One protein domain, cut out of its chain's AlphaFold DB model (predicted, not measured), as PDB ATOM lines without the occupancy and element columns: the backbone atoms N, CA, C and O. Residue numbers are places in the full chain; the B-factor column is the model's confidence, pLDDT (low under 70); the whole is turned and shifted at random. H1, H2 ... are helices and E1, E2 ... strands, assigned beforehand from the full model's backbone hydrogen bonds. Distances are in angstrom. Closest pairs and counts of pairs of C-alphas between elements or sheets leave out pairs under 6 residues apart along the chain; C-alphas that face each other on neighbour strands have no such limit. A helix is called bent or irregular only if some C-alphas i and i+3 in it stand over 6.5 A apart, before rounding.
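Overview. This is residues 88 to 295 of the 635 residues of the protein "AMP-dependent synthetase and ligase family protein isoform 4" of Theobroma cacao (UniProt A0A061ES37). A strongly twisted sheet of five parallel strands has helices over both faces in three layers, H3 over one face, H4 and H5 over the other. Beyond H3, H2 crosses H3 and H6 and has H1 and the hairpin E2-E3 near its first residues, while E1 and E9, from the two ends of the printed part, pair as a small separate sheet. The 208 printed residues hold seven named helices and nine named strands, in the order E1 H1 E2 E3 H2 E4 H3 E5 H4 E6 H5 E7 E8 H6 H7 E9, of mixed class. The large sheet runs E5 E4 E6 E7 E8; the whole is compact, radius of gyration of the C-alphas 17.3 A, spans 51 by 36 by 30 A.

Arrangement. Look first at the sheet of E5, residues 192 to 196, E4, 168 to 172, E6, 214 to 219, E7, 241 to 243, and E8, 261 to 263: within hydrogen-bond range are N 171 and O 194, 2.8 A, N 218 and O 170, 2.7 A, N 242 and O 217, 2.8 A, and N 262 and O 241, 2.8 A. H3, residues 177 to 188, runs along the strands at a height over the sheet of 9.5 A. On the opposite face find H4, residues 202 to 212, and H5, residues 222 to 235, which touch at Val 202 and Leu 228, their closest C-alphas, 6.1 A. E4-H3-E5 and E6-H5-E7 are strand-helix-strand units, parallel neighbours joined through a helix; E5-H4-E6 is split by E4; these crossovers are right-handed. The hub H2, residues 144 to 160, touches H3 at a steep tilt of 59 degrees, closest C-alphas Ala 155 and Gly 185, 4.2 A. H2 touches H6, residues 264 to 280, about perpendicular at 88 degrees, closest C-alphas Gly 157 and Gly 271, 3.9 A. Its residues 144 to 148 alone touch H1, residues 116 to 125, closest C-alphas Ile 145 and Ala 122, 4.9 A. In the hairpin of E2, residues 129 to 133, and E3, residues 140 to 143, N 130 and O 142 are 2.8 A apart; in parallel E1, residues 88 to 91, and E9, residues 288 to 292, N 89 and O 289 are 2.8 A apart. Every O i to N i+4 pair is within hydrogen-bond range in H2, H3, H4 and H6, against 5 of 6 in H1 and 7 of 10 in H5.

Along the chain. Start at C-alpha 88, (142.733, 210.491, 248.019), in E1. H2 runs 24.6 A from C-alpha 144, (163.406, 202.013, 230.006); H6 runs 24.7 A and H5 19.1 A, irregular, with C-alphas 227 and 230 7.2 A apart. H7, residues 282 to 285, only just touches H6, only at the corner, with 3 pairs of C-alphas within 8 A; E9 ends at C-alpha 292, (142.157, 207.043, 238.147).

Size, cuts and confidence. The farthest C-alphas, Val 106 and Thr 253, are 53.1 A apart, and the printed part has no cut. Look for long links at residues 92 to 115 and 244 to 260. The pLDDT is under 70 at residues 98 to 109, 253 to 257 and 280 to 287.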
ATOM      1  N   ILE A  88     142.937 210.728 249.454       77.94
ATOM      2  CA  ILE A  88     142.733 210.491 248.019       77.94
ATOM      3  C   ILE A  88     144.099 210.380 247.345       77.94
ATOM      4  O   ILE A  88     144.941 211.272 247.464       77.94
ATOM      5  N   ARG A  89     144.298 209.294 246.604       81.75
ATOM      6  CA  ARG A  89     145.504 209.006 245.840       81.75
ATOM      7  C   ARG A  89     145.132 208.863 244.369       81.75
ATOM      8  O   ARG A  89     144.670 207.811 243.931       81.75
ATOM      9  N   ARG A  90     145.329 209.940 243.606       83.88
ATOM     10  CA  ARG A  90     145.137 209.911 242.154       83.88
ATOM     11  C   ARG A  90     146.368 209.312 241.476       83.88
ATOM     12  O   ARG A  90     147.504 209.674 241.807       83.88
ATOM     13  N   CYS A  91     146.128 208.382 240.564       84.81
ATOM     14  CA  CYS A  91     147.166 207.564 239.951       84.81
ATOM     15  C   CYS A  91     146.917 207.368 238.459       84.81
ATOM     16  O   CYS A  91     145.778 207.252 237.994       84.81
ATOM     17  N   SER A  92     148.016 207.264 237.722       82.31
ATOM     18  CA  SER A  92     148.005 206.818 236.335       82.31
ATOM     19  C   SER A  92     147.490 205.367 236.265       82.31
ATOM     20  O   SER A  92     148.059 204.497 236.937       82.31
ATOM     21  N   PRO A  93     146.426 205.075 235.492       77.56
ATOM     22  CA  PRO A  93     145.742 203.777 235.531       77.56
ATOM     23  C   PRO A  93     146.617 202.569 235.194       77.56
ATOM     24  O   PRO A  93     146.425 201.488 235.751       77.56
ATOM     25  N   LEU A  94     147.554 202.740 234.263       79.25
ATOM     26  CA  LEU A  94     148.402 201.664 233.764       79.25
ATOM     27  C   LEU A  94     149.772 201.692 234.452       79.25
ATOM     28  O   LEU A  94     150.256 200.644 234.875       79.25
ATOM     29  N   LEU A  95     150.365 202.875 234.643       81.00
ATOM     30  CA  LEU A  95     151.683 203.004 235.280       81.00
ATOM     31  C   LEU A  95     151.701 202.538 236.747       81.00
ATOM     32  O   LEU A  95     152.636 201.863 237.164       81.00
ATOM     33  N   GLU A  96     150.643 202.807 237.518       78.44
ATOM     34  CA  GLU A  96     150.518 202.355 238.914       78.44
ATOM     35  C   GLU A  96     149.569 201.141 239.058       78.44
ATOM     36  O   GLU A  96     148.999 200.912 240.126       78.44
ATOM     37  N   LYS A  97     149.402 200.315 238.004       71.38
ATOM     38  CA  LYS A  97     148.463 199.163 237.961       71.38
ATOM     39  C   LYS A  97     148.593 198.212 239.160       71.38
ATOM     40  O   LYS A  97     147.589 197.704 239.653       71.38
ATOM     41  N   VAL A  98     149.808 197.998 239.673       62.50
ATOM     42  CA  VAL A  98     150.059 197.141 240.852       62.50
ATOM     43  C   VAL A  98     149.373 197.689 242.113       62.50
ATOM     44  O   VAL A  98     148.875 196.914 242.934       62.50
ATOM     45  N   SER A  99     149.281 199.015 242.247       57.53
ATOM     46  CA  SER A  99     148.654 199.703 243.380       57.53
ATOM     47  C   SER A  99     147.122 199.744 243.299       57.53
ATOM     48  O   SER A  99     146.478 199.835 244.338       57.53
ATOM     49  N   LEU A 100     146.536 199.631 242.099       56.00
ATOM     50  CA  LEU A 100     145.082 199.702 241.851       56.00
ATOM     51  C   LEU A 100     144.339 198.360 241.996       56.00
ATOM     52  O   LEU A 100     143.114 198.322 241.920       56.00
ATOM     53  N   SER A 101     145.059 197.257 242.209       50.66
ATOM     54  CA  SER A 101     144.535 195.879 242.150       50.66
ATOM     55  C   SER A 101     143.573 195.458 243.281       50.66
ATOM     56  O   SER A 101     143.275 194.273 243.409       50.66
ATOM     57  N   SER A 102     143.050 196.389 244.085       45.22
ATOM     58  CA  SER A 102     142.104 196.097 245.173       45.22
ATOM     59  C   SER A 102     140.620 196.280 244.825       45.22
ATOM     60  O   SER A 102     139.789 195.913 245.650       45.22
ATOM     61  N   ASN A 103     140.256 196.782 243.637       42.81
ATOM     62  CA  ASN A 103     138.851 196.915 243.219       42.81
ATOM     63  C   ASN A 103     138.627 196.444 241.770       42.81
ATOM     64  O   ASN A 103     139.387 196.810 240.877       42.81
ATOM     65  N   ASP A 104     137.552 195.673 241.558       37.56
ATOM     66  CA  ASP A 104     137.070 195.041 240.314       37.56
ATOM     67  C   ASP A 104     136.759 196.016 239.149       37.56
ATOM     68  O   ASP A 104     135.648 196.061 238.615       37.56
ATOM     69  N   ALA A 105     137.729 196.814 238.709       44.94
ATOM     70  CA  ALA A 105     137.647 197.541 237.450       44.94
ATOM     71  C   ALA A 105     138.393 196.748 236.374       44.94
ATOM     72  O   ALA A 105     139.581 196.468 236.506       44.94
ATOM     73  N   VAL A 106     137.705 196.402 235.284       41.44
ATOM     74  CA  VAL A 106     138.328 195.873 234.063       41.44
ATOM     75  C   VAL A 106     139.317 196.929 233.552       41.44
ATOM     76  O   VAL A 106     138.926 197.910 232.918       41.44
ATOM     77  N   VAL A 107     140.597 196.781 233.902       52.66
ATOM     78  CA  VAL A 107     141.656 197.710 233.493       52.66
ATOM     79  C   VAL A 107     141.967 197.435 232.024       52.66
ATOM     80  O   VAL A 107     142.635 196.460 231.700       52.66
ATOM     81  N   SER A 108     141.422 198.271 231.138       58.31
ATOM     82  CA  SER A 108     141.800 198.315 229.720       58.31
ATOM     83  C   SER A 108     143.301 198.596 229.592       58.31
ATOM     84  O   SER A 108     143.799 199.494 230.268       58.31
ATOM     85  N   ASP A 109     143.999 197.892 228.697       69.19
ATOM     86  CA  ASP A 109     145.414 198.149 228.367       69.19
ATOM     87  C   ASP A 109     145.603 199.413 227.491       69.19
ATOM     88  O   ASP A 109     146.688 199.690 226.981       69.19
ATOM     89  N   GLU A 110     144.544 200.201 227.294       84.88
ATOM     90  CA  GLU A 110     144.590 201.477 226.585       84.88
ATOM     91  C   GLU A 110     145.111 202.613 227.482       84.88
ATOM     92  O   GLU A 110     144.599 202.838 228.579       84.88
ATOM     93  N   TRP A 111     146.068 203.403 226.977       93.50
ATOM     94  CA  TRP A 111     146.552 204.607 227.662       93.50
ATOM     95  C   TRP A 111     145.431 205.634 227.891       93.50
ATOM     96  O   TRP A 111     144.753 206.056 226.949       93.50
ATOM     97  N   LYS A 112     145.269 206.088 229.133       92.44
ATOM     98  CA  LYS A 112     144.303 207.134 229.513       92.44
ATOM     99  C   LYS A 112     144.992 208.403 229.992       92.44
ATOM    100  O   LYS A 112     144.492 209.494 229.729       92.44
ATOM    101  N   ALA A 113     146.147 208.257 230.628       95.12
ATOM    102  CA  ALA A 113     147.035 209.336 231.009       95.12
ATOM    103  C   ALA A 113     148.358 209.223 230.239       95.12
ATOM    104  O   ALA A 113     148.775 208.139 229.845       95.12
ATOM    105  N   VAL A 114     149.037 210.350 230.024       97.12
ATOM    106  CA  VAL A 114     150.354 210.367 229.354       97.12
ATOM    107  C   VAL A 114     151.365 209.451 230.060       97.12
ATOM    108  O   VAL A 114     152.005 208.676 229.358       97.12
ATOM    109  N   PRO A 115     151.467 209.429 231.403       96.94
ATOM    110  CA  PRO A 115     152.422 208.555 232.085       96.94
ATOM    111  C   PRO A 115     152.171 207.048 231.899       96.94
ATOM    112  O   PRO A 115     153.081 206.254 232.128       96.94
ATOM    113  N   ASP A 116     150.992 206.628 231.419       95.12
ATOM    114  CA  ASP A 116     150.707 205.218 231.117       95.12
ATOM    115  C   ASP A 116     151.657 204.638 230.052       95.12
ATOM    116  O   ASP A 116     151.878 203.425 230.021       95.12
ATOM    117  N   ILE A 117     152.256 205.488 229.205       96.19
ATOM    118  CA  ILE A 117     153.197 205.049 228.168       96.19
ATOM    119  C   ILE A 117     154.413 204.326 228.756       96.19
ATOM    120  O   ILE A 117     154.879 203.347 228.171       96.19
ATOM    121  N   TRP A 118     154.899 204.754 229.925       96.44
ATOM    122  CA  TRP A 118     156.157 204.259 230.492       96.44
ATOM    123  C   TRP A 118     156.076 202.803 230.888       96.44
ATOM    124  O   TRP A 118     157.011 202.054 230.627       96.44
ATOM    125  N   ARG A 119     154.933 202.381 231.425       93.75
ATOM    126  CA  ARG A 119     154.730 200.988 231.800       93.75
ATOM    127  C   ARG A 119     154.707 200.074 230.584       93.75
ATOM    128  O   ARG A 119     155.422 199.079 230.558       93.75
ATOM    129  N   SER A 120     153.964 200.446 229.542       93.19
ATOM    130  CA  SER A 120     153.956 199.670 228.295       93.19
ATOM    131  C   SER A 120     155.316 199.663 227.587       93.19
ATOM    132  O   SER A 120     155.717 198.642 227.028       93.19
ATOM    133  N   SER A 121     156.056 200.777 227.630       96.00
ATOM    134  CA  SER A 121     157.400 200.857 227.059       96.00
ATOM    135  C   SER A 121     158.406 200.030 227.856       96.00
ATOM    136  O   SER A 121     159.210 199.329 227.250       96.00
ATOM    137  N   ALA A 122     158.350 200.049 229.189       95.81
ATOM    138  CA  ALA A 122     159.215 199.243 230.047       95.81
ATOM    139  C   ALA A 122     158.937 197.741 229.897       95.81
ATOM    140  O   ALA A 122     159.876 196.958 229.777       95.81
ATOM    141  N   GLU A 123     157.669 197.331 229.797       94.75
ATOM    142  CA  GLU A 123     157.303 195.931 229.538       94.75
ATOM    143  C   GLU A 123     157.834 195.426 228.185       94.75
ATOM    144  O   GLU A 123     158.192 194.256 228.056       94.75
ATOM    145  N   LYS A 124     157.925 196.303 227.177       95.94
ATOM    146  CA  LYS A 124     158.348 195.938 225.816       95.94
ATOM    147  C   LYS A 124     159.848 196.122 225.553       95.94
ATOM    148  O   LYS A 124     160.416 195.394 224.739       95.94
ATOM    149  N   TYR A 125     160.484 197.096 226.201       97.88
ATOM    150  CA  TYR A 125     161.843 197.565 225.898       97.88
ATOM    151  C   TYR A 125     162.734 197.718 227.140       97.88
ATOM    152  O   TYR A 125     163.778 198.357 227.043       97.88
ATOM    153  N   GLY A 126     162.346 197.143 228.283       96.56
ATOM    154  CA  GLY A 126     162.902 197.424 229.614       96.56
ATOM    155  C   GLY A 126     164.425 197.507 229.719       96.56
ATOM    156  O   GLY A 126     164.926 198.466 230.302       96.56
ATOM    157  N   ASP A 127     165.155 196.560 229.121       97.12
ATOM    158  CA  ASP A 127     166.626 196.487 229.197       97.12
ATOM    159  C   ASP A 127     167.354 197.434 228.230       97.12
ATOM    160  O   ASP A 127     168.578 197.562 228.270       97.12
ATOM    161  N   ARG A 128     166.629 198.087 227.319       97.81
ATOM    162  CA  ARG A 128     167.219 198.988 226.323       97.81
ATOM    163  C   ARG A 128     167.440 200.355 226.941       97.81
ATOM    164  O   ARG A 128     166.640 200.801 227.762       97.81
ATOM    165  N   VAL A 129     168.503 201.027 226.517       98.25
ATOM    166  CA  VAL A 129     168.770 202.409 226.916       98.25
ATOM    167  C   VAL A 129     167.660 203.301 226.360       98.25
ATOM    168  O   VAL A 129     167.357 203.259 225.169       98.25
ATOM    169  N   ALA A 130     167.016 204.055 227.246       98.19
ATOM    170  CA  ALA A 130     166.000 205.035 226.891       98.19
ATOM    171  C   ALA A 130     166.638 206.411 226.723       98.19
ATOM    172  O   ALA A 130     166.408 207.071 225.717       98.19
ATOM    173  N   VAL A 131     167.449 206.836 227.694       97.81
ATOM    174  CA  VAL A 131     168.025 208.183 227.727       97.81
ATOM    175  C   VAL A 131     169.506 208.163 228.070       97.81
ATOM    176  O   VAL A 131     169.946 207.392 228.928       97.81
ATOM    177  N   VAL A 132     170.246 209.072 227.444       98.06
ATOM    178  CA  VAL A 132     171.657 209.354 227.702       98.06
ATOM    179  C   VAL A 132     171.839 210.869 227.792       98.06
ATOM    180  O   VAL A 132     171.585 211.608 226.844       98.06
ATOM    181  N   ASP A 133     172.254 211.336 228.966       97.06
ATOM    182  CA  ASP A 133     172.431 212.740 229.328       97.06
ATOM    183  C   ASP A 133     173.880 212.976 229.786       97.06
ATOM    184  O   ASP A 133     174.198 212.817 230.970       97.06
ATOM    185  N   PRO A 134     174.797 213.291 228.853       96.12
ATOM    186  CA  PRO A 134     176.228 213.339 229.146       96.12
ATOM    187  C   PRO A 134     176.699 214.689 229.707       96.12
ATOM    188  O   PRO A 134     177.848 214.796 230.136       96.12
ATOM    189  N   TYR A 135     175.860 215.731 229.660       93.50
ATOM    190  CA  TYR A 135     176.278 217.117 229.912       93.50
ATOM    191  C   TYR A 135     175.900 217.660 231.287       93.50
ATOM    192  O   TYR A 135     176.425 218.703 231.682       93.50
ATOM    193  N   HIS A 136     175.029 216.968 232.014       93.06
ATOM    194  CA  HIS A 136     174.734 217.279 233.407       93.06
ATOM    195  C   HIS A 136     175.646 216.495 234.356       93.06
ATOM    196  O   HIS A 136     176.248 215.497 233.969       93.06
ATOM    197  N   ASP A 137     175.769 216.968 235.598       90.00
ATOM    198  CA  ASP A 137     176.608 216.348 236.627       90.00
ATOM    199  C   ASP A 137     175.743 215.795 237.780       90.00
ATOM    200  O   ASP A 137     175.004 216.563 238.413       90.00
ATOM    201  N   PRO A 138     175.803 214.480 238.070       93.12
ATOM    202  CA  PRO A 138     176.525 213.453 237.312       93.12
ATOM    203  C   PRO A 138     175.868 213.155 235.950       93.12
ATOM    204  O   PRO A 138     174.637 213.239 235.838       93.12
ATOM    205  N   PRO A 139     176.656 212.743 234.935       95.50
ATOM    206  CA  PRO A 139     176.101 212.290 233.667       95.50
ATOM    207  C   PRO A 139     175.233 211.056 233.910       95.50
ATOM    208  O   PRO A 139     175.541 210.222 234.766       95.50
ATOM    209  N   SER A 140     174.132 210.951 233.173       94.75
ATOM    210  CA  SER A 140     173.093 209.954 233.429       94.75
ATOM    211  C   SER A 140     172.825 209.102 232.194       94.75
ATOM    212  O   SER A 140     172.770 209.588 231.069       94.75
ATOM    213  N   THR A 141     172.656 207.800 232.392       97.81
ATOM    214  CA  THR A 141     172.202 206.862 231.361       97.81
ATOM    215  C   THR A 141     171.211 205.922 232.013       97.81
ATOM    216  O   THR A 141     171.540 205.308 233.027       97.81
ATOM    217  N   MET A 142     170.005 205.830 231.457       97.94
ATOM    218  CA  MET A 142     168.935 205.014 232.024       97.94
ATOM    219  C   MET A 142     168.313 204.119 230.968       97.94
ATOM    220  O   MET A 142     168.028 204.550 229.846       97.94
ATOM    221  N   THR A 143     168.056 202.873 231.348       98.62
ATOM    222  CA  THR A 143     167.197 201.974 230.583       98.62
ATOM    223  C   THR A 143     165.722 202.339 230.748       98.62
ATOM    224  O   THR A 143     165.355 203.097 231.646       98.62
ATOM    225  N   TYR A 144     164.852 201.789 229.900       98.50
ATOM    226  CA  TYR A 144     163.406 202.013 230.006       98.50
ATOM    227  C   TYR A 144     162.843 201.614 231.374       98.50
ATOM    228  O   TYR A 144     162.015 202.341 231.919       98.50
ATOM    229  N   ILE A 145     163.304 200.497 231.950       98.12
ATOM    230  CA  ILE A 145     162.839 200.074 233.276       98.12
ATOM    231  C   ILE A 145     163.349 201.011 234.376       98.12
ATOM    232  O   ILE A 145     162.601 201.341 235.288       98.12
ATOM    233  N   GLN A 146     164.590 201.499 234.278       98.25
ATOM    234  CA  GLN A 146     165.136 202.465 235.237       98.25
ATOM    235  C   GLN A 146     164.388 203.798 235.168       98.25
ATOM    236  O   GLN A 146     164.003 204.327 236.204       98.25
ATOM    237  N   LEU A 147     164.113 204.291 233.958       98.31
ATOM    238  CA  LEU A 147     163.366 205.527 233.747       98.31
ATOM    239  C   LEU A 147     161.931 205.432 234.294       98.31
ATOM    240  O   LEU A 147     161.476 206.350 234.969       98.31
ATOM    241  N   GLU A 148     161.233 204.311 234.069       97.94
ATOM    242  CA  GLU A 148     159.916 204.051 234.676       97.94
ATOM    243  C   GLU A 148     159.988 204.095 236.212       97.94
ATOM    244  O   GLU A 148     159.153 204.739 236.853       97.94
ATOM    245  N   GLN A 149     160.987 203.435 236.813       97.06
ATOM    246  CA  GLN A 149     161.164 203.451 238.266       97.06
ATOM    247  C   GLN A 149     161.451 204.858 238.789       97.06
ATOM    248  O   GLN A 149     160.849 205.252 239.785       97.06
ATOM    249  N   GLU A 150     162.295 205.630 238.100       97.94
ATOM    250  CA  GLU A 150     162.605 206.994 238.511       97.94
ATOM    251  C   GLU A 150     161.374 207.911 238.474       97.94
ATOM    252  O   GLU A 150     161.152 208.688 239.401       97.94
ATOM    253  N   ILE A 151     160.522 207.775 237.454       98.38
ATOM    254  CA  ILE A 151     159.252 208.512 237.351       98.38
ATOM    255  C   ILE A 151     158.321 208.178 238.521       98.38
ATOM    256  O   ILE A 151     157.721 209.079 239.113       98.38
ATOM    257  N   LEU A 152     158.206 206.895 238.868       96.69
ATOM    258  CA  LEU A 152     157.377 206.435 239.982       96.69
ATOM    259  C   LEU A 152     157.915 206.902 241.344       96.69
ATOM    260  O   LEU A 152     157.129 207.318 242.196       96.69
ATOM    261  N   ASP A 153     159.234 206.849 241.547       97.88
ATOM    262  CA  ASP A 153     159.889 207.346 242.760       97.88
ATOM    263  C   ASP A 153     159.702 208.858 242.897       97.88
ATOM    264  O   ASP A 153     159.280 209.339 243.948       97.88
ATOM    265  N   PHE A 154     159.915 209.621 241.824       98.50
ATOM    266  CA  PHE A 154     159.730 211.067 241.855       98.50
ATOM    267  C   PHE A 154     158.278 211.452 242.170       98.50
ATOM    268  O   PHE A 154     158.034 212.305 243.027       98.50
ATOM    269  N   ALA A 155     157.303 210.795 241.527       97.19
ATOM    270  CA  ALA A 155     155.880 211.006 241.792       97.19
ATOM    271  C   ALA A 155     155.524 210.745 243.265       97.19
ATOM    272  O   ALA A 155     154.813 211.535 243.890       97.19
ATOM    273  N   GLU A 156     156.034 209.656 243.842       95.25
ATOM    274  CA  GLU A 156     155.779 209.310 245.239       95.25
ATOM    275  C   GLU A 156     156.461 210.271 246.218       95.25
ATOM    276  O   GLU A 156     155.844 210.697 247.197       95.25
ATOM    277  N   GLY A 157     157.695 210.685 245.930       97.75
ATOM    278  CA  GLY A 157     158.400 211.689 246.723       97.75
ATOM    279  C   GLY A 157     157.653 213.025 246.758       97.75
ATOM    280  O   GLY A 157     157.509 213.625 247.825       97.75
ATOM    281  N   LEU A 158     157.092 213.461 245.622       97.94
ATOM    282  CA  LEU A 158     156.254 214.664 245.557       97.94
ATOM    283  C   LEU A 158     154.986 214.556 246.421       97.94
ATOM    284  O   LEU A 158     154.621 215.523 247.100       97.94
ATOM    285  N   ARG A 159     154.332 213.387 246.442       94.38
ATOM    286  CA  ARG A 159     153.172 213.142 247.318       94.38
ATOM    287  C   ARG A 159     153.553 213.279 248.792       94.38
ATOM    288  O   ARG A 159     152.830 213.925 249.550       94.38
ATOM    289  N   LEU A 160     154.700 212.728 249.193       95.19
ATOM    290  CA  LEU A 160     155.166 212.764 250.584       95.19
ATOM    291  C   LEU A 160     155.511 214.168 251.084       95.19
ATOM    292  O   LEU A 160     155.223 214.493 252.236       95.19
ATOM    293  N   ILE A 161     156.067 215.027 250.227       96.88
ATOM    294  CA  ILE A 161     156.289 216.443 250.574       96.88
ATOM    295  C   ILE A 161     154.994 217.278 250.504       96.88
ATOM    296  O   ILE A 161     154.998 218.486 250.752       96.88
ATOM    297  N   GLY A 162     153.867 216.628 250.198       94.62
ATOM    298  CA  GLY A 162     152.519 217.150 250.352       94.62
ATOM    299  C   GLY A 162     151.870 217.672 249.074       94.62
ATOM    300  O   GLY A 162     150.817 218.304 249.181       94.62
ATOM    301  N   LEU A 163     152.448 217.467 247.885       96.56
ATOM    302  CA  LEU A 163     151.762 217.818 246.638       96.56
ATOM    303  C   LEU A 163     150.465 217.004 246.519       96.56
ATOM    304  O   LEU A 163     150.451 215.807 246.811       96.56
ATOM    305  N   LYS A 164     149.366 217.650 246.123       94.62
ATOM    306  CA  LYS A 164     148.055 217.004 245.981       94.62
ATOM    307  C   LYS A 164     147.666 216.869 244.505       94.62
ATOM    308  O   LYS A 164     148.158 217.637 243.680       94.62
ATOM    309  N   PRO A 165     146.769 215.932 244.152       92.75
ATOM    310  CA  PRO A 165     146.145 215.930 242.832       92.75
ATOM    311  C   PRO A 165     145.526 217.298 242.508       92.75
ATOM    312  O   PRO A 165     145.019 217.972 243.402       92.75
ATOM    313  N   GLU A 166     145.576 217.697 241.237       94.62
ATOM    314  CA  GLU A 166     145.096 218.986 240.702       94.62
ATOM    315  C   GLU A 166     145.842 220.248 241.180       94.62
ATOM    316  O   GLU A 166     145.609 221.338 240.635       94.62
ATOM    317  N   ASP A 167     146.785 220.126 242.126       97.69
ATOM    318  CA  ASP A 167     147.736 221.200 242.415       97.69
ATOM    319  C   ASP A 167     148.544 221.511 241.144       97.69
ATOM    320  O   ASP A 167     148.918 220.619 240.377       97.69
ATOM    321  N   LYS A 168     148.838 222.794 240.919       98.62
ATOM    322  CA  LYS A 168     149.783 223.213 239.883       98.62
ATOM    323  C   LYS A 168     151.196 223.209 240.459       98.62
ATOM    324  O   LYS A 168     151.423 223.788 241.524       98.62
ATOM    325  N   LEU A 169     152.145 222.600 239.755       98.75
ATOM    326  CA  LEU A 169     153.561 222.631 240.119       98.75
ATOM    327  C   LEU A 169     154.365 223.308 239.008       98.75
ATOM    328  O   LEU A 169     154.358 222.844 237.870       98.75
ATOM    329  N   ALA A 170     155.050 224.404 239.341       98.75
ATOM    330  CA  ALA A 170     155.925 225.093 238.402       98.75
ATOM    331  C   ALA A 170     157.210 224.289 238.189       98.75
ATOM    332  O   ALA A 170     157.914 224.012 239.153       98.75
ATOM    333  N   LEU A 171     157.522 223.953 236.941       98.75
ATOM    334  CA  LEU A 171     158.757 223.309 236.506       98.75
ATOM    335  C   LEU A 171     159.519 224.271 235.590       98.75
ATOM    336  O   LEU A 171     159.228 224.389 234.395       98.75
ATOM    337  N   PHE A 172     160.479 224.986 236.175       98.44
ATOM    338  CA  PHE A 172     161.315 225.969 235.492       98.44
ATOM    339  C   PHE A 172     162.730 225.426 235.309       98.44
ATOM    340  O   PHE A 172     163.588 225.558 236.180       98.44
ATOM    341  N   ALA A 173     162.971 224.784 234.175       97.56
ATOM    342  CA  ALA A 173     164.248 224.148 233.878       97.56
ATOM    343  C   ALA A 173     164.417 223.942 232.370       97.56
ATOM    344  O   ALA A 173     163.433 223.930 231.622       97.56
ATOM    345  N   ASP A 174     165.670 223.824 231.933       95.00
ATOM    346  CA  ASP A 174     166.002 223.483 230.553       95.00
ATOM    347  C   ASP A 174     166.046 221.949 230.351       95.00
ATOM    348  O   ASP A 174     165.847 221.161 231.280       95.00
ATOM    349  N   ASN A 175     166.215 221.533 229.095       94.81
ATOM    350  CA  ASN A 175     166.103 220.141 228.667       94.81
ATOM    351  C   ASN A 175     167.151 219.231 229.350       94.81
ATOM    352  O   ASN A 175     168.348 219.511 229.276       94.81
ATOM    353  N   SER A 176     166.696 218.158 230.008       96.62
ATOM    354  CA  SER A 176     167.538 217.155 230.668       96.62
ATOM    355  C   SER A 176     166.757 215.880 231.010       96.62
ATOM    356  O   SER A 176     165.526 215.871 231.073       96.62
ATOM    357  N   SER A 177     167.480 214.810 231.339       97.44
ATOM    358  CA  SER A 177     166.889 213.556 231.827       97.44
ATOM    359  C   SER A 177     166.029 213.740 233.087       97.44
ATOM    360  O   SER A 177     164.908 213.237 233.153       97.44
ATOM    361  N   ARG A 178     166.498 214.521 234.069       98.06
ATOM    362  CA  ARG A 178     165.740 214.810 235.303       98.06
ATOM    363  C   ARG A 178     164.537 215.715 235.064       98.06
ATOM    364  O   ARG A 178     163.556 215.626 235.800       98.06
ATOM    365  N   TRP A 179     164.585 216.560 234.033       98.19
ATOM    366  CA  TRP A 179     163.422 217.332 233.608       98.19
ATOM    367  C   TRP A 179     162.299 216.407 233.124       98.19
ATOM    368  O   TRP A 179     161.154 216.580 233.540       98.19
ATOM    369  N   LEU A 180     162.630 215.393 232.311       98.25
ATOM    370  CA  LEU A 180     161.673 214.393 231.826       98.25
ATOM    371  C   LEU A 180     161.060 213.601 232.987       98.25
ATOM    372  O   LEU A 180     159.840 213.447 233.047       98.25
ATOM    373  N   VAL A 181     161.888 213.151 233.937       98.62
ATOM    374  CA  VAL A 181     161.406 212.455 235.142       98.62
ATOM    375  C   VAL A 181     160.449 213.342 235.938       98.62
ATOM    376  O   VAL A 181     159.360 212.896 236.301       98.62
ATOM    377  N   ALA A 182     160.811 214.607 236.163       98.75
ATOM    378  CA  ALA A 182     159.970 215.533 236.911       98.75
ATOM    379  C   ALA A 182     158.634 215.801 236.211       98.75
ATOM    380  O   ALA A 182     157.582 215.742 236.842       98.75
ATOM    381  N   ASP A 183     158.663 216.047 234.903       98.62
ATOM    382  CA  ASP A 183     157.470 216.240 234.088       98.62
ATOM    383  C   ASP A 183     156.490 215.061 234.195       98.62
ATOM    384  O   ASP A 183     155.311 215.245 234.515       98.62
ATOM    385  N   GLN A 184     156.988 213.844 233.981       98.38
ATOM    386  CA  GLN A 184     156.166 212.639 234.022       98.38
ATOM    387  C   GLN A 184     155.706 212.301 235.438       98.38
ATOM    388  O   GLN A 184     154.557 211.905 235.613       98.38
ATOM    389  N   GLY A 185     156.552 212.509 236.449       98.12
ATOM    390  CA  GLY A 185     156.215 212.251 237.846       98.12
ATOM    391  C   GLY A 185     155.107 213.172 238.369       98.12
ATOM    392  O   GLY A 185     154.177 212.703 239.025       98.12
ATOM    393  N   ILE A 186     155.141 214.463 238.007       98.56
ATOM    394  CA  ILE A 186     154.072 215.426 238.331       98.56
ATOM    395  C   ILE A 186     152.739 214.954 237.736       98.56
ATOM    396  O   ILE A 186     151.733 214.856 238.443       98.56
ATOM    397  N   MET A 187     152.744 214.612 236.445       97.94
ATOM    398  CA  MET A 187     151.550 214.133 235.749       97.94
ATOM    399  C   MET A 187     151.060 212.779 236.281       97.94
ATOM    400  O   MET A 187     149.853 212.564 236.360       97.94
ATOM    401  N   ALA A 188     151.958 211.868 236.673       96.06
ATOM    402  CA  ALA A 188     151.615 210.518 237.135       96.06
ATOM    403  C   ALA A 188     150.809 210.520 238.437       96.06
ATOM    404  O   ALA A 188     149.977 209.637 238.649       96.06
ATOM    405  N   MET A 189     151.010 211.539 239.276       93.31
ATOM    406  CA  MET A 189     150.246 211.723 240.506       93.31
ATOM    407  C   MET A 189     148.989 212.596 240.355       93.31
ATOM    408  O   MET A 189     148.328 212.909 241.347       93.31
ATOM    409  N   GLY A 190     148.655 212.992 239.124       95.25
ATOM    410  CA  GLY A 190     147.476 213.797 238.809       95.25
ATOM    411  C   GLY A 190     147.618 215.283 239.140       95.25
ATOM    412  O   GLY A 190     146.606 215.978 239.218       95.25
ATOM    413  N   ALA A 191     148.838 215.775 239.370       97.81
ATOM    414  CA  ALA A 191     149.121 217.204 239.467       97.81
ATOM    415  C   ALA A 191     149.317 217.809 238.064       97.81
ATOM    416  O   ALA A 191     149.617 217.111 237.095       97.81
ATOM    417  N   ILE A 192     149.144 219.124 237.952       98.69
ATOM    418  CA  ILE A 192     149.235 219.847 236.679       98.69
ATOM    419  C   ILE A 192     150.633 220.445 236.550       98.69
ATOM    420  O   ILE A 192     151.020 221.322 237.326       98.69
ATOM    421  N   ASN A 193     151.377 220.015 235.533       98.69
ATOM    422  CA  ASN A 193     152.721 220.525 235.290       98.69
ATOM    423  C   ASN A 193     152.682 221.914 234.627       98.69
ATOM    424  O   ASN A 193     152.103 222.067 233.550       98.69
ATOM    425  N   VAL A 194     153.310 222.929 235.219       98.75
ATOM    426  CA  VAL A 194     153.366 224.297 234.679       98.75
ATOM    427  C   VAL A 194     154.780 224.608 234.223       98.75
ATOM    428  O   VAL A 194     155.664 224.813 235.047       98.75
ATOM    429  N   VAL A 195     155.008 224.674 232.913       98.06
ATOM    430  CA  VAL A 195     156.379 224.639 232.381       98.06
ATOM    431  C   VAL A 195     156.855 225.941 231.769       98.06
ATOM    432  O   VAL A 195     156.113 226.641 231.075       98.06
ATOM    433  N   ARG A 196     158.138 226.241 231.997       97.06
ATOM    434  CA  ARG A 196     158.863 227.318 231.318       97.06
ATOM    435  C   ARG A 196     160.375 227.078 231.361       97.06
ATOM    436  O   ARG A 196     160.865 226.375 232.236       97.06
ATOM    437  N   GLY A 197     161.114 227.670 230.426       95.56
ATOM    438  CA  GLY A 197     162.574 227.570 230.389       95.56
ATOM    439  C   GLY A 197     163.257 228.439 231.431       95.56
ATOM    440  O   GLY A 197     162.789 229.548 231.723       95.56
ATOM    441  N   SER A 198     164.408 227.977 231.922       94.50
ATOM    442  CA  SER A 198     165.177 228.693 232.944       94.50
ATOM    443  C   SER A 198     165.704 230.034 232.428       94.50
ATOM    444  O   SER A 198     165.927 230.952 233.202       94.50
ATOM    445  N   ARG A 199     165.839 230.215 231.110       92.44
ATOM    446  CA  ARG A 199     166.344 231.455 230.485       92.44
ATOM    447  C   ARG A 199     165.343 232.611 230.417       92.44
ATOM    448  O   ARG A 199     165.728 233.698 229.997       92.44
ATOM    449  N   SER A 200     164.087 232.388 230.796       93.94
ATOM    450  CA  SER A 200     163.052 233.431 230.769       93.94
ATOM    451  C   SER A 200     163.323 234.511 231.824       93.94
ATOM    452  O   SER A 200     164.020 234.265 232.814       93.94
ATOM    453  N   ALA A 201     162.771 235.712 231.627       94.19
ATOM    454  CA  ALA A 201     162.923 236.804 232.588       94.19
ATOM    455  C   ALA A 201     162.311 236.435 233.952       94.19
ATOM    456  O   ALA A 201     161.284 235.756 234.020       94.19
ATOM    457  N   VAL A 202     162.915 236.900 235.049       95.94
ATOM    458  CA  VAL A 202     162.465 236.568 236.414       95.94
ATOM    459  C   VAL A 202     161.030 237.043 236.650       95.94
ATOM    460  O   VAL A 202     160.232 236.337 237.264       95.94
ATOM    461  N   GLU A 203     160.678 238.210 236.119       94.38
ATOM    462  CA  GLU A 203     159.343 238.800 236.192       94.38
ATOM    463  C   GLU A 203     158.306 237.963 235.434       94.38
ATOM    464  O   GLU A 203     157.191 237.778 235.922       94.38
ATOM    465  N   GLU A 204     158.681 237.417 234.275       94.56
ATOM    466  CA  GLU A 204     157.831 236.520 233.491       94.56
ATOM    467  C   GLU A 204     157.590 235.210 234.246       94.56
ATOM    468  O   GLU A 204     156.450 234.766 234.377       94.56
ATOM    469  N   LEU A 205     158.646 234.612 234.803       96.62
ATOM    470  CA  LEU A 205     158.546 233.384 235.591       96.62
ATOM    471  C   LEU A 205     157.692 233.583 236.845       96.62
ATOM    472  O   LEU A 205     156.862 232.731 237.165       96.62
ATOM    473  N   LEU A 206     157.852 234.714 237.536       96.69
ATOM    474  CA  LEU A 206     157.020 235.069 238.683       96.69
ATOM    475  C   LEU A 206     155.556 235.248 238.266       96.69
ATOM    476  O   LEU A 206     154.653 234.774 238.958       96.69
ATOM    477  N   HIS A 207     155.309 235.920 237.138       95.62
ATOM    478  CA  HIS A 207     153.964 236.066 236.593       95.62
ATOM    479  C   HIS A 207     153.338 234.699 236.308       95.62
ATOM    480  O   HIS A 207     152.223 234.449 236.752       95.62
ATOM    481  N   ILE A 208     154.062 233.798 235.639       97.00
ATOM    482  CA  ILE A 208     153.612 232.431 235.344       97.00
ATOM    483  C   ILE A 208     153.304 231.667 236.635       97.00
ATOM    484  O   ILE A 208     152.232 231.067 236.751       97.00
ATOM    485  N   TYR A 209     154.209 231.713 237.616       97.94
ATOM    486  CA  TYR A 209     154.035 231.063 238.914       97.94
ATOM    487  C   TYR A 209     152.743 231.525 239.606       97.94
ATOM    488  O   TYR A 209     151.891 230.706 239.952       97.94
ATOM    489  N   ASN A 210     152.552 232.841 239.724       97.38
ATOM    490  CA  ASN A 210     151.392 233.427 240.397       97.38
ATOM    491  C   ASN A 210     150.091 233.246 239.601       97.38
ATOM    492  O   ASN A 210     149.061 232.891 240.169       97.38
ATOM    493  N   HIS A 211     150.120 233.464 238.283       97.31
ATOM    494  CA  HIS A 211     148.945 233.333 237.419       97.31
ATOM    495  C   HIS A 211     148.432 231.891 237.382       97.31
ATOM    496  O   HIS A 211     147.221 231.670 237.446       97.31
ATOM    497  N   SER A 212     149.348 230.919 237.316       98.00
ATOM    498  CA  SER A 212     149.010 229.495 237.370       98.00
ATOM    499  C   SER A 212     148.556 229.019 238.742       98.00
ATOM    500  O   SER A 212     148.020 227.922 238.809       98.00
ATOM    501  N   GLU A 213     148.743 229.803 239.808       97.88
ATOM    502  CA  GLU A 213     148.523 229.363 241.194       97.88
ATOM    503  C   GLU A 213     149.354 228.123 241.539       97.88
ATOM    504  O   GLU A 213     148.870 227.184 242.176       97.88
ATOM    505  N   SER A 214     150.606 228.106 241.073       98.50
ATOM    506  CA  SER A 214     151.536 227.040 241.423       98.50
ATOM    507  C   SER A 214     151.785 227.025 242.930       98.50
ATOM    508  O   SER A 214     151.959 228.070 243.548       98.50
ATOM    509  N   VAL A 215     151.797 225.833 243.526       98.12
ATOM    510  CA  VAL A 215     151.907 225.666 244.987       98.12
ATOM    511  C   VAL A 215     153.344 225.422 245.452       98.12
ATOM    512  O   VAL A 215     153.670 225.590 246.626       98.12
ATOM    513  N   GLY A 216     154.213 225.019 244.530       97.88
ATOM    514  CA  GLY A 216     155.623 224.715 244.748       97.88
ATOM    515  C   GLY A 216     156.422 225.001 243.483       97.88
ATOM    516  O   GLY A 216     155.842 225.328 242.442       97.88
ATOM    517  N   LEU A 217     157.743 224.910 243.583       98.12
ATOM    518  CA  LEU A 217     158.650 225.255 242.495       98.12
ATOM    519  C   LEU A 217     159.719 224.174 242.309       98.12
ATOM    520  O   LEU A 217     160.513 223.919 243.206       98.12
ATOM    521  N   VAL A 218     159.770 223.569 241.130       98.62
ATOM    522  CA  VAL A 218     160.878 222.737 240.662       98.62
ATOM    523  C   VAL A 218     161.756 223.594 239.754       98.62
ATOM    524  O   VAL A 218     161.258 224.217 238.815       98.62
ATOM    525  N   VAL A 219     163.053 223.652 240.038       97.62
ATOM    526  CA  VAL A 219     164.021 224.498 239.325       97.62
ATOM    527  C   VAL A 219     165.239 223.708 238.888       97.62
ATOM    528  O   VAL A 219     165.623 222.726 239.517       97.62
ATOM    529  N   ASP A 220     165.853 224.194 237.816       96.88
ATOM    530  CA  ASP A 220     167.016 223.591 237.169       96.88
ATOM    531  C   ASP A 220     168.160 223.282 238.153       96.88
ATOM    532  O   ASP A 220     168.517 222.127 238.366       96.88
ATOM    533  N   ASN A 221     168.702 224.307 238.815       96.25
ATOM    534  CA  ASN A 221     169.876 224.193 239.680       96.25
ATOM    535  C   ASN A 221     169.953 225.357 240.703       96.25
ATOM    536  O   ASN A 221     169.205 226.335 240.576       96.25
ATOM    537  N   PRO A 222     170.849 225.286 241.714       95.56
ATOM    538  CA  PRO A 222     171.029 226.337 242.715       95.56
ATOM    539  C   PRO A 222     171.342 227.722 242.145       95.56
ATOM    540  O   PRO A 222     170.809 228.709 242.640       95.56
ATOM    541  N   GLU A 223     172.179 227.816 241.106       95.00
ATOM    542  CA  GLU A 223     172.545 229.101 240.490       95.00
ATOM    543  C   GLU A 223     171.307 229.799 239.923       95.00
ATOM    544  O   GLU A 223     171.061 230.980 240.188       95.00
ATOM    545  N   PHE A 224     170.479 229.046 239.200       95.75
ATOM    546  CA  PHE A 224     169.224 229.554 238.683       95.75
ATOM    547  C   PHE A 224     168.269 229.959 239.809       95.75
ATOM    548  O   PHE A 224     167.676 231.036 239.736       95.75
ATOM    549  N   PHE A 225     168.150 229.152 240.866       95.56
ATOM    550  CA  PHE A 225     167.298 229.498 242.001       95.56
ATOM    551  C   PHE A 225     167.749 230.784 242.703       95.56
ATOM    552  O   PHE A 225     166.912 231.646 242.955       95.56
ATOM    553  N   ASN A 226     169.050 230.963 242.949       94.31
ATOM    554  CA  ASN A 226     169.594 232.179 243.567       94.31
ATOM    555  C   ASN A 226     169.216 233.435 242.755       94.31
ATOM    556  O   ASN A 226     168.891 234.477 243.319       94.31
ATOM    557  N   ARG A 227     169.158 233.338 241.417       94.75
ATOM    558  CA  ARG A 227     168.666 234.435 240.563       94.75
ATOM    559  C   ARG A 227     167.181 234.753 240.789       94.75
ATOM    560  O   ARG A 227     166.780 235.907 240.648       94.75
ATOM    561  N   LEU A 228     166.360 233.750 241.098       94.25
ATOM    562  CA  LEU A 228     164.927 233.922 241.357       94.25
ATOM    563  C   LEU A 228     164.637 234.392 242.786       94.25
ATOM    564  O   LEU A 228     163.678 235.138 242.995       94.25
ATOM    565  N   ALA A 229     165.436 233.943 243.755       90.19
ATOM    566  CA  ALA A 229     165.104 233.932 245.174       90.19
ATOM    567  C   ALA A 229     164.696 235.310 245.717       90.19
ATOM    568  O   ALA A 229     163.639 235.426 246.336       90.19
ATOM    569  N   GLY A 230     165.444 236.375 245.406       86.94
ATOM    570  CA  GLY A 230     165.110 237.730 245.867       86.94
ATOM    571  C   GLY A 230     163.698 238.188 245.462       86.94
ATOM    572  O   GLY A 230     162.952 238.749 246.270       86.94
ATOM    573  N   THR A 231     163.290 237.899 244.226       90.81
ATOM    574  CA  THR A 231     161.973 238.281 243.695       90.81
ATOM    575  C   THR A 231     160.881 237.287 244.093       90.81
ATOM    576  O   THR A 231     159.782 237.698 244.458       90.81
ATOM    577  N   PHE A 232     161.162 235.984 244.046       93.44
ATOM    578  CA  PHE A 232     160.182 234.940 244.350       93.44
ATOM    579  C   PHE A 232     159.839 234.902 245.833       93.44
ATOM    580  O   PHE A 232     158.665 234.960 246.184       93.44
ATOM    581  N   CYS A 233     160.835 234.898 246.716       85.75
ATOM    582  CA  CYS A 233     160.593 234.827 248.154       85.75
ATOM    583  C   CYS A 233     159.901 236.087 248.698       85.75
ATOM    584  O   CYS A 233     159.290 236.040 249.757       85.75
ATOM    585  N   SER A 234     159.951 237.217 247.983       87.50
ATOM    586  CA  SER A 234     159.231 238.438 248.375       87.50
ATOM    587  C   SER A 234     157.815 238.550 247.797       87.50
ATOM    588  O   SER A 234     156.999 239.285 248.353       87.50
ATOM    589  N   LYS A 235     157.505 237.862 246.690       92.81
ATOM    590  CA  LYS A 235     156.261 238.071 245.918       92.81
ATOM    591  C   LYS A 235     155.445 236.805 245.647       92.81
ATOM    592  O   LYS A 235     154.387 236.906 245.027       92.81
ATOM    593  N   ALA A 236     155.921 235.640 246.066       92.19
ATOM    594  CA  ALA A 236     155.254 234.360 245.882       92.19
ATOM    595  C   ALA A 236     155.280 233.547 247.180       92.19
ATOM    596  O   ALA A 236     156.226 233.609 247.963       92.19
ATOM    597  N   THR A 237     154.234 232.755 247.399       91.50
ATOM    598  CA  THR A 237     154.157 231.820 248.523       91.50
ATOM    599  C   THR A 237     154.374 230.410 248.001       91.50
ATOM    600  O   THR A 237     153.498 229.846 247.354       91.50
ATOM    601  N   MET A 238     155.544 229.848 248.293       94.19
ATOM    602  CA  MET A 238     155.919 228.489 247.907       94.19
ATOM    603  C   MET A 238     155.802 227.559 249.112       94.19
ATOM    604  O   MET A 238     156.315 227.867 250.187       94.19
ATOM    605  N   ARG A 239     155.166 226.399 248.938       96.19
ATOM    606  CA  ARG A 239     155.122 225.354 249.976       96.19
ATOM    607  C   ARG A 239     156.435 224.588 250.073       96.19
ATOM    608  O   ARG A 239     156.781 224.132 251.155       96.19
ATOM    609  N   PHE A 240     157.127 224.430 248.950       96.81
ATOM    610  CA  PHE A 240     158.409 223.744 248.845       96.81
ATOM    611  C   PHE A 240     159.122 224.134 247.547       96.81
ATOM    612  O   PHE A 240     158.493 224.620 246.598       96.81
ATOM    613  N   ILE A 241     160.426 223.865 247.505       97.19
ATOM    614  CA  ILE A 241     161.266 223.975 246.311       97.19
ATOM    615  C   ILE A 241     161.981 222.641 246.072       97.19
ATOM    616  O   ILE A 241     162.441 222.013 247.024       97.19
ATOM    617  N   VAL A 242     162.106 222.222 244.814       98.38
ATOM    618  CA  VAL A 242     162.888 221.048 244.403       98.38
ATOM    619  C   VAL A 242     163.972 221.477 243.416       98.38
ATOM    620  O   VAL A 242     163.675 222.120 242.411       98.38
ATOM    621  N   LEU A 243     165.223 221.114 243.690       98.06
ATOM    622  CA  LEU A 243     166.358 221.324 242.788       98.06
ATOM    623  C   LEU A 243     166.577 220.066 241.938       98.06
ATOM    624  O   LEU A 243     166.819 218.998 242.506       98.06
ATOM    625  N   LEU A 244     166.524 220.174 240.607       98.06
ATOM    626  CA  LEU A 244     166.795 219.035 239.719       98.06
ATOM    627  C   LEU A 244     168.276 218.659 239.720       98.06
ATOM    628  O   LEU A 244     168.610 217.481 239.818       98.06
ATOM    629  N   TRP A 245     169.160 219.649 239.657       97.00
ATOM    630  CA  TRP A 245     170.607 219.471 239.582       97.00
ATOM    631  C   TRP A 245     171.332 220.244 240.682       97.00
ATOM    632  O   TRP A 245     170.791 221.189 241.253       97.00
ATOM    633  N   GLY A 246     172.582 219.863 240.948       94.62
ATOM    634  CA  GLY A 246     173.445 220.519 241.930       94.62
ATOM    635  C   GLY A 246     173.102 220.224 243.395       94.62
ATOM    636  O   GLY A 246     172.123 219.555 243.725       94.62
ATOM    637  N   GLU A 247     173.951 220.736 244.284       91.19
ATOM    638  CA  GLU A 247     173.871 220.515 245.729       91.19
ATOM    639  C   GLU A 247     173.255 221.717 246.452       91.19
ATOM    640  O   GLU A 247     173.493 222.876 246.099       91.19
ATOM    641  N   LYS A 248     172.511 221.459 247.534       91.06
ATOM    642  CA  LYS A 248     171.871 222.524 248.333       91.06
ATOM    643  C   LYS A 248     172.869 223.508 248.940       91.06
ATOM    644  O   LYS A 248     172.518 224.651 249.206       91.06
ATOM    645  N   SER A 249     174.103 223.071 249.179       89.12
ATOM    646  CA  SER A 249     175.172 223.908 249.731       89.12
ATOM    647  C   SER A 249     175.558 225.078 248.819       89.12
ATOM    648  O   SER A 249     176.161 226.035 249.296       89.12
ATOM    649  N   CYS A 250     175.196 225.033 247.532       88.81
ATOM    650  CA  CYS A 250     175.425 226.107 246.565       88.81
ATOM    651  C   CYS A 250     174.348 227.212 246.597       88.81
ATOM    652  O   CYS A 250     174.428 228.175 245.830       88.81
ATOM    653  N   LEU A 251     173.328 227.081 247.446       89.19
ATOM    654  CA  LEU A 251     172.314 228.115 247.636       89.19
ATOM    655  C   LEU A 251     172.884 229.295 248.430       89.19
ATOM    656  O   LEU A 251     173.635 229.110 249.390       89.19
ATOM    657  N   ALA A 252     172.494 230.510 248.056       82.88
ATOM    658  CA  ALA A 252     172.856 231.704 248.807       82.88
ATOM    659  C   ALA A 252     172.214 231.670 250.207       82.88
ATOM    660  O   ALA A 252     171.031 231.363 250.384       82.88
ATOM    661  N   THR A 253     173.011 231.957 251.238       66.81
ATOM    662  CA  THR A 253     172.570 231.896 252.634       66.81
ATOM    663  C   THR A 253     171.512 232.963 252.932       66.81
ATOM    664  O   THR A 253     171.730 234.151 252.721       66.81
ATOM    665  N   GLY A 254     170.368 232.545 253.488       64.31
ATOM    666  CA  GLY A 254     169.339 233.447 254.029       64.31
ATOM    667  C   GLY A 254     168.181 233.812 253.093       64.31
ATOM    668  O   GLY A 254     167.246 234.472 253.537       64.31
ATOM    669  N   GLU A 255     168.182 233.360 251.837       63.84
ATOM    670  CA  GLU A 255     167.175 233.792 250.851       63.84
ATOM    671  C   GLU A 255     165.879 232.964 250.853       63.84
ATOM    672  O   GLU A 255     164.906 233.341 250.210       63.84
ATOM    673  N   THR A 256     165.815 231.855 251.592       63.62
ATOM    674  CA  THR A 256     164.740 230.854 251.450       63.62
ATOM    675  C   THR A 256     163.529 231.079 252.358       63.62
ATOM    676  O   THR A 256     162.571 230.320 252.274       63.62
ATOM    677  N   GLN A 257     163.548 232.094 253.234       67.50
ATOM    678  CA  GLN A 257     162.457 232.453 254.167       67.50
ATOM    679  C   GLN A 257     161.792 231.266 254.912       67.50
ATOM    680  O   GLN A 257     160.622 231.331 255.277       67.50
ATOM    681  N   GLY A 258     162.520 230.169 255.154       80.88
ATOM    682  CA  GLY A 258     161.978 228.973 255.815       80.88
ATOM    683  C   GLY A 258     161.163 228.032 254.917       80.88
ATOM    684  O   GLY A 258     160.614 227.055 255.423       80.88
ATOM    685  N   VAL A 259     161.101 228.274 253.603       90.12
ATOM    686  CA  VAL A 259     160.525 227.334 252.631       90.12
ATOM    687  C   VAL A 259     161.402 226.074 252.573       90.12
ATOM    688  O   VAL A 259     162.618 226.194 252.382       90.12
ATOM    689  N   PRO A 260     160.835 224.862 252.732       94.31
ATOM    690  CA  PRO A 260     161.604 223.628 252.655       94.31
ATOM    691  C   PRO A 260     162.131 223.408 251.233       94.31
ATOM    692  O   PRO A 260     161.397 223.534 250.251       94.31
ATOM    693  N   ILE A 261     163.414 223.060 251.139       95.25
ATOM    694  CA  ILE A 261     164.098 222.782 249.875       95.25
ATOM    695  C   ILE A 261     164.542 221.333 249.859       95.25
ATOM    696  O   ILE A 261     165.216 220.881 250.790       95.25
ATOM    697  N   PHE A 262     164.227 220.649 248.768       97.44
ATOM    698  CA  PHE A 262     164.596 219.268 248.510       97.44
ATOM    699  C   PHE A 262     165.540 219.188 247.311       97.44
ATOM    700  O   PHE A 262     165.372 219.908 246.326       97.44
ATOM    701  N   SER A 263     166.552 218.329 247.385       97.81
ATOM    702  CA  SER A 263     167.310 217.944 246.192       97.81
ATOM    703  C   SER A 263     166.567 216.837 245.450       97.81
ATOM    704  O   SER A 263     165.786 216.098 246.052       97.81
ATOM    705  N   TYR A 264     166.838 216.678 244.154       98.12
ATOM    706  CA  TYR A 264     166.317 215.561 243.366       98.12
ATOM    707  C   TYR A 264     166.528 214.226 244.088       98.12
ATOM    708  O   TYR A 264     165.583 213.477 244.294       98.12
ATOM    709  N   ARG A 265     167.747 213.977 244.583       97.25
ATOM    710  CA  ARG A 265     168.098 212.736 245.285       97.25
ATOM    711  C   ARG A 265     167.232 212.473 246.518       97.25
ATOM    712  O   ARG A 265     166.883 211.326 246.764       97.25
ATOM    713  N   GLU A 266     166.898 213.498 247.294       98.00
ATOM    714  CA  GLU A 266     166.032 213.327 248.465       98.00
ATOM    715  C   GLU A 266     164.596 212.992 248.070       98.00
ATOM    716  O   GLU A 266     164.001 212.119 248.690       98.00
ATOM    717  N   ILE A 267     164.052 213.641 247.033       98.44
ATOM    718  CA  ILE A 267     162.720 213.304 246.508       98.44
ATOM    719  C   ILE A 267     162.686 211.848 246.042       98.44
ATOM    720  O   ILE A 267     161.766 211.114 246.395       98.44
ATOM    721  N   MET A 268     163.716 211.425 245.309       98.25
ATOM    722  CA  MET A 268     163.844 210.052 244.827       98.25
ATOM    723  C   MET A 268     163.923 209.045 245.974       98.25
ATOM    724  O   MET A 268     163.224 208.038 245.950       98.25
ATOM    725  N   GLU A 269     164.733 209.322 246.998       98.00
ATOM    726  CA  GLU A 269     164.888 208.419 248.139       98.00
ATOM    727  C   GLU A 269     163.601 208.310 248.963       98.00
ATOM    728  O   GLU A 269     163.165 207.200 249.261       98.00
ATOM    729  N   LEU A 270     162.940 209.442 249.245       97.31
ATOM    730  CA  LEU A 270     161.636 209.469 249.914       97.31
ATOM    731  C   LEU A 270     160.609 208.617 249.161       97.31
ATOM    732  O   LEU A 270     159.902 207.803 249.758       97.31
ATOM    733  N   GLY A 271     160.534 208.791 247.840       96.50
ATOM    734  CA  GLY A 271     159.627 208.025 246.997       96.50
ATOM    735  C   GLY A 271     159.928 206.531 247.007       96.50
ATOM    736  O   GLY A 271     159.028 205.720 247.234       96.50
ATOM    737  N   ARG A 272     161.201 206.167 246.837       95.94
ATOM    738  CA  ARG A 272     161.666 204.777 246.813       95.94
ATOM    739  C   ARG A 272     161.371 204.051 248.120       95.94
ATOM    740  O   ARG A 272     160.826 202.947 248.093       95.94
ATOM    741  N   GLU A 273     161.686 204.665 249.258       93.88
ATOM    742  CA  GLU A 273     161.400 204.104 250.584       93.88
ATOM    743  C   GLU A 273     159.892 203.897 250.800       93.88
ATOM    744  O   GLU A 273     159.473 202.825 251.247       93.88
ATOM    745  N   SER A 274     159.064 204.874 250.406       90.56
ATOM    746  CA  SER A 274     157.600 204.767 250.482       90.56
ATOM    747  C   SER A 274     157.057 203.623 249.630       90.56
ATOM    748  O   SER A 274     156.262 202.810 250.107       90.56
ATOM    749  N   ARG A 275     157.504 203.506 248.371       88.38
ATOM    750  CA  ARG A 275     157.026 202.457 247.456       88.38
ATOM    751  C   ARG A 275     157.391 201.055 247.934       88.38
ATOM    752  O   ARG A 275     156.563 200.148 247.815       88.38
ATOM    753  N   VAL A 276     158.586 200.873 248.499       85.75
ATOM    754  CA  VAL A 276     158.979 199.602 249.132       85.75
ATOM    755  C   VAL A 276     158.044 199.298 250.308       85.75
ATOM    756  O   VAL A 276     157.418 198.238 250.331       85.75
ATOM    757  N   GLY A 277     157.819 200.264 251.205       80.19
ATOM    758  CA  GLY A 277     156.906 200.098 252.345       80.19
ATOM    759  C   GLY A 277     155.451 199.780 251.959       80.19
ATOM    760  O   GLY A 277     154.808 198.943 252.595       80.19
ATOM    761  N   LEU A 278     154.931 200.393 250.889       77.19
ATOM    762  CA  LEU A 278     153.591 200.122 250.339       77.19
ATOM    763  C   LEU A 278     153.476 198.751 249.654       77.19
ATOM    764  O   LEU A 278     152.369 198.230 249.469       77.19
ATOM    765  N   THR A 279     154.599 198.178 249.226       70.00
ATOM    766  CA  THR A 279     154.641 196.839 248.627       70.00
ATOM    767  C   THR A 279     154.630 195.763 249.706       70.00
ATOM    768  O   THR A 279     153.899 194.782 249.567       70.00
ATOM    769  N   ASP A 280     155.341 195.998 250.808       66.06
ATOM    770  CA  ASP A 280     155.526 195.019 251.882       66.06
ATOM    771  C   ASP A 280     154.362 194.969 252.894       66.06
ATOM    772  O   ASP A 280     154.202 193.972 253.599       66.06
ATOM    773  N   SER A 281     153.518 196.008 252.970       62.78
ATOM    774  CA  SER A 281     152.408 196.093 253.934       62.78
ATOM    775  C   SER A 281     151.039 196.259 253.266       62.78
ATOM    776  O   SER A 281     150.703 197.319 252.734       62.78
ATOM    777  N   HIS A 282     150.197 195.222 253.354       58.69
ATOM    778  CA  HIS A 282     148.799 195.274 252.901       58.69
ATOM    779  C   HIS A 282     147.973 196.316 253.685       58.69
ATOM    780  O   HIS A 282     147.094 196.967 253.118       58.69
ATOM    781  N   ASP A 283     148.289 196.531 254.965       57.78
ATOM    782  CA  ASP A 283     147.602 197.501 255.829       57.78
ATOM    783  C   ASP A 283     147.899 198.953 255.424       57.78
ATOM    784  O   ASP A 283     147.027 199.816 255.531       57.78
ATOM    785  N   ALA A 284     149.091 199.233 254.878       59.91
ATOM    786  CA  ALA A 284     149.458 200.573 254.413       59.91
ATOM    787  C   ALA A 284     148.607 201.044 253.216       59.91
ATOM    788  O   ALA A 284     148.387 202.242 253.046       59.91
ATOM    789  N   ARG A 285     148.066 200.114 252.413       61.56
ATOM    790  CA  ARG A 285     147.198 200.427 251.262       61.56
ATOM    791  C   ARG A 285     145.759 200.762 251.656       61.56
ATOM    792  O   ARG A 285     145.074 201.447 250.905       61.56
ATOM    793  N   GLN A 286     145.303 200.313 252.827       60.75
ATOM    794  CA  GLN A 286     143.925 200.533 253.287       60.75
ATOM    795  C   GLN A 286     143.651 201.986 253.706       60.75
ATOM    796  O   GLN A 286     142.494 202.366 253.858       60.75
ATOM    797  N   GLY A 287     144.695 202.810 253.867       65.62
ATOM    798  CA  GLY A 287     144.578 204.232 254.204       65.62
ATOM    799  C   GLY A 287     144.228 205.160 253.033       65.62
ATOM    800  O   GLY A 287     144.063 206.361 253.257       65.62
ATOM    801  N   TYR A 288     144.119 204.636 251.806       74.00
ATOM    802  CA  TYR A 288     143.972 205.441 250.592       74.00
ATOM    803  C   TYR A 288     142.713 205.105 249.790       74.00
ATOM    804  O   TYR A 288     142.351 203.940 249.623       74.00
ATOM    805  N   ILE A 289     142.083 206.139 249.227       77.06
ATOM    806  CA  ILE A 289     141.084 206.005 248.160       77.06
ATOM    807  C   ILE A 289     141.796 206.264 246.840       77.06
ATOM    808  O   ILE A 289     142.285 207.368 246.607       77.06
ATOM    809  N   TYR A 290     141.861 205.250 245.981       80.12
ATOM    810  CA  TYR A 290     142.516 205.371 244.686       80.12
ATOM    811  C   TYR A 290     141.562 205.911 243.626       80.12
ATOM    812  O   TYR A 290     140.483 205.357 243.410       80.12
ATOM    813  N   GLU A 291     141.995 206.954 242.926       85.69
ATOM    814  CA  GLU A 291     141.261 207.549 241.813       85.69
ATOM    815  C   GLU A 291     142.103 207.500 240.537       85.69
ATOM    816  O   GLU A 291     143.285 207.846 240.520       85.69
ATOM    817  N   ALA A 292     141.495 207.062 239.441       87.69
ATOM    818  CA  ALA A 292     142.157 207.043 238.147       87.69
ATOM    819  C   ALA A 292     142.247 208.461 237.565       87.69
ATOM    820  O   ALA A 292     141.278 209.220 237.595       87.69
ATOM    821  N   ILE A 293     143.390 208.799 236.970       92.56
ATOM    822  CA  ILE A 293     143.489 209.967 236.089       92.56
ATOM    823  C   ILE A 293     142.631 209.715 234.838       92.56
ATOM    824  O   ILE A 293     142.710 208.658 234.204       92.56
ATOM    825  N   GLY A 294     141.789 210.684 234.499       91.25
ATOM    826  CA  GLY A 294     140.953 210.707 233.311       91.25
ATOM    827  C   GLY A 294     141.641 211.411 232.142       91.25
ATOM    828  O   GLY A 294     142.469 212.303 232.305       91.25
ATOM    829  N   SER A 295     141.261 211.041 230.921       95.25
ATOM    830  CA  SER A 295     141.888 211.588 229.714       95.25
ATOM    831  C   SER A 295     141.617 213.085 229.502       95.25
ATOM    832  O   SER A 295     142.442 213.772 228.907       95.25
TER     833      SER A 295